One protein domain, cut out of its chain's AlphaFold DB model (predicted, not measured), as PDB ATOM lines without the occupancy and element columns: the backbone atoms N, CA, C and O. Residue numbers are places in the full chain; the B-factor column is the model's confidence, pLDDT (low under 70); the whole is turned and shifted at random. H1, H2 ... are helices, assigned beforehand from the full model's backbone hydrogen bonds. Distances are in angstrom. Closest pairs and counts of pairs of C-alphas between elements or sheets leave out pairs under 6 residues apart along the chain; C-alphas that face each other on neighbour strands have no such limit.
ATOM      1  N   ASP A  82     -66.603  30.187   6.320       90.81
ATOM      2  CA  ASP A  82     -66.215  31.059   7.419       90.81
ATOM      3  C   ASP A  82     -66.901  32.418   7.268       90.81
ATOM      4  O   ASP A  82     -66.686  33.149   6.299       90.81
ATOM      5  N   VAL A  83     -67.753  32.758   8.239       89.31
ATOM      6  CA  VAL A  83     -68.455  34.047   8.285       89.31
ATOM      7  C   VAL A  83     -67.807  34.930   9.342       89.31
ATOM      8  O   VAL A  83     -67.906  34.664  10.539       89.31
ATOM      9  N   TYR A  84     -67.181  36.018   8.896       91.31
ATOM     10  CA  TYR A  84     -66.600  37.031   9.772       91.31
ATOM     11  C   TYR A  84     -67.648  38.095  10.085       91.31
ATOM     12  O   TYR A  84     -68.028  38.887   9.223       91.31
ATOM     13  N   ILE A  85     -68.126  38.107  11.324       90.75
ATOM     14  CA  ILE A  85     -69.121  39.061  11.810       90.75
ATOM     15  C   ILE A  85     -68.828  39.407  13.268       90.75
ATOM     16  O   ILE A  85     -68.366  38.559  14.033       90.75
ATOM     17  N   LYS A  86     -69.090  40.655  13.665       93.12
ATOM     18  CA  LYS A  86     -68.995  41.047  15.072       93.12
ATOM     19  C   LYS A  86     -70.147  40.425  15.871       93.12
ATOM     20  O   LYS A  86     -71.269  40.378  15.356       93.12
ATOM     21  N   PRO A  87     -69.928  39.985  17.123       88.81
ATOM     22  CA  PRO A  87     -70.991  39.405  17.942       88.81
ATOM     23  C   PRO A  87     -72.216  40.318  18.089       88.81
ATOM     24  O   PRO A  87     -73.344  39.828  18.024       88.81
ATOM     25  N   GLU A  88     -72.015  41.636  18.224       89.56
ATOM     26  CA  GLU A  88     -73.118  42.598  18.317       89.56
ATOM     27  C   GLU A  88     -73.976  42.682  17.046       89.56
ATOM     28  O   GLU A  88     -75.182  42.908  17.135       89.56
ATOM     29  N   ASP A  89     -73.391  42.467  15.868       88.94
ATOM     30  CA  ASP A  89     -74.100  42.554  14.589       88.94
ATOM     31  C   ASP A  89     -74.813  41.239  14.251       88.94
ATOM     32  O   ASP A  89     -75.890  41.244  13.656       88.94
ATOM     33  N   LEU A  90     -74.285  40.103  14.722       87.31
ATOM     34  CA  LEU A  90     -74.952  38.806  14.597       87.31
ATOM     35  C   LEU A  90     -76.314  38.782  15.311       87.31
ATOM     36  O   LEU A  90     -77.261  38.175  14.810       87.31
ATOM     37  N   ALA A  91     -76.427  39.452  16.464       85.00
ATOM     38  CA  ALA A  91     -77.693  39.571  17.186       85.00
ATOM     39  C   ALA A  91     -78.740  40.379  16.398       85.00
ATOM     40  O   ALA A  91     -79.923  40.026  16.412       85.00
ATOM     41  N   LYS A  92     -78.302  41.415  15.671       86.94
ATOM     42  CA  LYS A  92     -79.178  42.284  14.872       86.94
ATOM     43  C   LYS A  92     -79.773  41.567  13.664       86.94
ATOM     44  O   LYS A  92     -80.956  41.746  13.400       86.94
ATOM     45  N   LEU A  93     -79.021  40.668  13.015       85.19
ATOM     46  CA  LEU A  93     -79.487  39.913  11.836       85.19
ATOM     47  C   LEU A  93     -80.815  39.159  12.046       85.19
ATOM     48  O   LEU A  93     -81.504  38.853  11.079       85.19
ATOM     49  N   ARG A  94     -81.165  38.819  13.292       75.88
ATOM     50  CA  ARG A  94     -82.427  38.140  13.642       75.88
ATOM     51  C   ARG A  94     -83.558  39.087  14.040       75.88
ATOM     52  O   ARG A  94     -84.699  38.644  14.143       75.88
ATOM     53  N   GLN A  95     -83.240  40.342  14.335       82.19
ATOM     54  CA  GLN A  95     -84.173  41.328  14.879       82.19
ATOM     55  C   GLN A  95     -84.669  42.304  13.812       82.19
ATOM     56  O   GLN A  95     -85.804  42.769  13.899       82.19
ATOM     57  N   GLU A  96     -83.847  42.596  12.807       84.88
ATOM     58  CA  GLU A  96     -84.156  43.569  11.763       84.88
ATOM     59  C   GLU A  96     -84.073  42.969  10.358       84.88
ATOM     60  O   GLU A  96     -83.496  41.907  10.131       84.88
ATOM     61  N   ASN A  97     -84.668  43.670   9.392       84.31
ATOM     62  CA  ASN A  97     -84.524  43.305   7.991       84.31
ATOM     63  C   ASN A  97     -83.119  43.685   7.524       84.31
ATOM     64  O   ASN A  97     -82.738  44.853   7.575       84.31
ATOM     65  N   SER A  98     -82.372  42.709   7.022       86.31
ATOM     66  CA  SER A  98     -81.034  42.919   6.472       86.31
ATOM     67  C   SER A  98     -81.012  42.586   4.984       86.31
ATOM     68  O   SER A  98     -81.670  41.647   4.534       86.31
ATOM     69  N   ILE A  99     -80.234  43.344   4.216       87.12
ATOM     70  CA  ILE A  99     -79.996  43.080   2.796       87.12
ATOM     71  C   ILE A  99     -78.568  42.570   2.650       87.12
ATOM     72  O   ILE A  99     -77.626  43.171   3.165       87.12
ATOM     73  N   TRP A 100     -78.407  41.458   1.937       85.31
ATOM     74  CA  TRP A 100     -77.098  40.941   1.569       85.31
ATOM     75  C   TRP A 100     -76.675  41.514   0.216       85.31
ATOM     76  O   TRP A 100     -77.395  41.379  -0.773       85.31
ATOM     77  N   LEU A 101     -75.497  42.135   0.181       87.19
ATOM     78  CA  LEU A 101     -74.857  42.602  -1.042       87.19
ATOM     79  C   LEU A 101     -73.556  41.820  -1.239       87.19
ATOM     80  O   LEU A 101     -72.543  42.100  -0.601       87.19
ATOM     81  N   GLY A 102     -73.608  40.806  -2.098       82.88
ATOM     82  CA  GLY A 102     -72.436  40.035  -2.493       82.88
ATOM     83  C   GLY A 102     -71.707  40.689  -3.664       82.88
ATOM     84  O   GLY A 102     -72.339  41.167  -4.605       82.88
ATOM     85  N   ASN A 103     -70.375  40.669  -3.639       84.06
ATOM     86  CA  ASN A 103     -69.591  40.886  -4.852       84.06
ATOM     87  C   ASN A 103     -69.807  39.663  -5.759       84.06
ATOM     88  O   ASN A 103     -69.377  38.574  -5.389       84.06
ATOM     89  N   HIS A 104     -70.520  39.817  -6.880       83.56
ATOM     90  CA  HIS A 104     -70.881  38.689  -7.739       83.56
ATOM     91  C   HIS A 104     -69.670  38.227  -8.549       83.56
ATOM     92  O   HIS A 104     -69.357  38.775  -9.607       83.56
ATOM     93  N   ARG A 105     -68.963  37.234  -8.015       86.75
ATOM     94  CA  ARG A 105     -67.749  36.678  -8.613       86.75
ATOM     95  C   ARG A 105     -67.988  35.284  -9.173       86.75
ATOM     96  O   ARG A 105     -67.338  34.919 -10.150       86.75
ATOM     97  N   TYR A 106     -68.903  34.524  -8.578       85.00
ATOM     98  CA  TYR A 106     -69.206  33.160  -8.988       85.00
ATOM     99  C   TYR A 106     -70.710  32.911  -9.071       85.00
ATOM    100  O   TYR A 106     -71.516  33.460  -8.321       85.00
ATOM    101  N   GLU A 107     -71.090  31.993  -9.959       84.12
ATOM    102  CA  GLU A 107     -72.485  31.582 -10.142       84.12
ATOM    103  C   GLU A 107     -73.102  30.983  -8.875       84.12
ATOM    104  O   GLU A 107     -74.316  30.966  -8.751       84.12
ATOM    105  N   VAL A 108     -72.294  30.506  -7.924       88.00
ATOM    106  CA  VAL A 108     -72.756  29.863  -6.683       88.00
ATOM    107  C   VAL A 108     -72.904  30.830  -5.504       88.00
ATOM    108  O   VAL A 108     -73.302  30.404  -4.420       88.00
ATOM    109  N   ASP A 109     -72.622  32.124  -5.686       87.44
ATOM    110  CA  ASP A 109     -72.653  33.111  -4.595       87.44
ATOM    111  C   ASP A 109     -74.050  33.216  -3.954       87.44
ATOM    112  O   ASP A 109     -74.181  33.355  -2.737       87.44
ATOM    113  N   TRP A 110     -75.121  33.082  -4.744       88.00
ATOM    114  CA  TRP A 110     -76.491  33.077  -4.216       88.00
ATOM    115  C   TRP A 110     -76.774  31.854  -3.327       88.00
ATOM    116  O   TRP A 110     -77.522  31.954  -2.352       88.00
ATOM    117  N   LEU A 111     -76.152  30.709  -3.624       91.00
ATOM    118  CA  LEU A 111     -76.304  29.482  -2.845       91.00
ATOM    119  C   LEU A 111     -75.568  29.589  -1.506       91.00
ATOM    120  O   LEU A 111     -76.094  29.152  -0.483       91.00
ATOM    121  N   LEU A 112     -74.408  30.253  -1.486       91.06
ATOM    122  CA  LEU A 112     -73.704  30.617  -0.255       91.06
ATOM    123  C   LEU A 112     -74.603  31.453   0.675       91.06
ATOM    124  O   LEU A 112     -74.757  31.116   1.851       91.06
ATOM    125  N   GLY A 113     -75.250  32.497   0.148       89.75
ATOM    126  CA  GLY A 113     -76.196  33.315   0.918       89.75
ATOM    127  C   GLY A 113     -77.354  32.493   1.501       89.75
ATOM    128  O   GLY A 113     -77.719  32.650   2.672       89.75
ATOM    129  N   TRP A 114     -77.893  31.551   0.723       89.50
ATOM    130  CA  TRP A 114     -78.943  30.639   1.186       89.50
ATOM    131  C   TRP A 114     -78.468  29.733   2.327       89.50
ATOM    132  O   TRP A 114     -79.148  29.576   3.340       89.50
ATOM    133  N   VAL A 115     -77.272  29.161   2.199       91.88
ATOM    134  CA  VAL A 115     -76.682  28.304   3.229       91.88
ATOM    135  C   VAL A 115     -76.460  29.077   4.532       91.88
ATOM    136  O   VAL A 115     -76.810  28.579   5.605       91.88
ATOM    137  N   ILE A 116     -75.928  30.302   4.459       90.44
ATOM    138  CA  ILE A 116     -75.705  31.159   5.633       90.44
ATOM    139  C   ILE A 116     -77.035  31.463   6.329       90.44
ATOM    140  O   ILE A 116     -77.180  31.225   7.529       90.44
ATOM    141  N   THR A 117     -78.032  31.940   5.581       88.62
ATOM    142  CA  THR A 117     -79.346  32.283   6.148       88.62
ATOM    143  C   THR A 117     -80.050  31.064   6.740       88.62
ATOM    144  O   THR A 117     -80.653  31.169   7.808       88.62
ATOM    145  N   GLN A 118     -79.918  29.882   6.135       87.62
ATOM    146  CA  GLN A 118     -80.445  28.641   6.701       87.62
ATOM    147  C   GLN A 118     -79.736  28.247   8.008       87.62
ATOM    148  O   GLN A 118     -80.402  27.860   8.967       87.62
ATOM    149  N   ARG A 119     -78.403  28.371   8.090       87.06
ATOM    150  CA  ARG A 119     -77.620  28.055   9.304       87.06
ATOM    151  C   ARG A 119     -77.886  29.034  10.446       87.06
ATOM    152  O   ARG A 119     -77.900  28.628  11.605       87.06
ATOM    153  N   LEU A 120     -78.155  30.295  10.122       86.25
ATOM    154  CA  LEU A 120     -78.519  31.324  11.094       86.25
ATOM    155  C   LEU A 120     -80.001  31.296  11.494       86.25
ATOM    156  O   LEU A 120     -80.382  32.021  12.416       86.25
ATOM    157  N   GLY A 121     -80.822  30.446  10.868       82.88
ATOM    158  CA  GLY A 121     -82.261  30.371  11.133       82.88
ATOM    159  C   GLY A 121     -83.033  31.592  10.627       82.88
ATOM    160  O   GLY A 121     -84.047  31.943  11.212       82.88
ATOM    161  N   LEU A 122     -82.529  32.251   9.580       83.56
ATOM    162  CA  LEU A 122     -83.109  33.439   8.942       83.56
ATOM    163  C   LEU A 122     -83.934  33.095   7.690       83.56
ATOM    164  O   LEU A 122     -84.735  33.902   7.225       83.56
ATOM    165  N   ALA A 123     -83.754  31.898   7.126       76.38
ATOM    166  CA  ALA A 123     -84.427  31.490   5.898       76.38
ATOM    167  C   ALA A 123     -85.941  31.276   6.109       76.38
ATOM    168  O   ALA A 123     -86.365  30.320   6.759       76.38
ATOM    169  N   GLY A 124     -86.751  32.158   5.513       64.56
ATOM    170  CA  GLY A 124     -88.219  32.099   5.488       64.56
ATOM    171  C   GLY A 124     -88.911  32.308   6.835       64.56
ATOM    172  O   GLY A 124     -90.021  31.819   7.049       64.56
TER     173      GLY A 124
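Overview. This is residues 82 to 124 of the 129 residues of a protein of Adineta ricciae (UniProt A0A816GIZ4). This domain has little regular structure: one helix, H2, and a much shorter one, H1, beyond the end where H2 finishes, joined by a long strap, residues 93 to 108, that runs back past H2 to where it starts. Residues 84 to 89, of which 87 to 89 belong to H1, and residues 103 to 109 stick out. The printed part has 43 residues, 17 of them in H1 and then H2; there is no named strand, and the class is all helix. It is only just compact, close to loose, with a radius of gyration of the C-alphas of 10.9 A and spans of 29 by 22 by 18 A.

Along the chain. Find C-alpha 109 at (-72.653, 33.111, -4.595); from there H2, residues 109 to 119, runs 15.6 A to C-alpha 119 at (-77.620, 28.055, 9.304). Then look at C-alpha 87, at (-70.991, 39.405, 17.942), where H1, residues 87 to 92, begins.

Arrangement. H2 and H1 are apart, with no C-alpha of the one within 8 A of the other. In H2 every O i to N i+4 pair is within hydrogen-bond range; in H1, 1 of 2 is.

Size, cuts and confidence. The C-alphas of Glu 88 and Glu 107, the two farthest apart, are 30.5 A apart. The printed part has no cut, and the link from H1 to H2, 16 residues, is long. The mean pLDDT of the printed part is 86.3; look at residue 124 for the one value under 70.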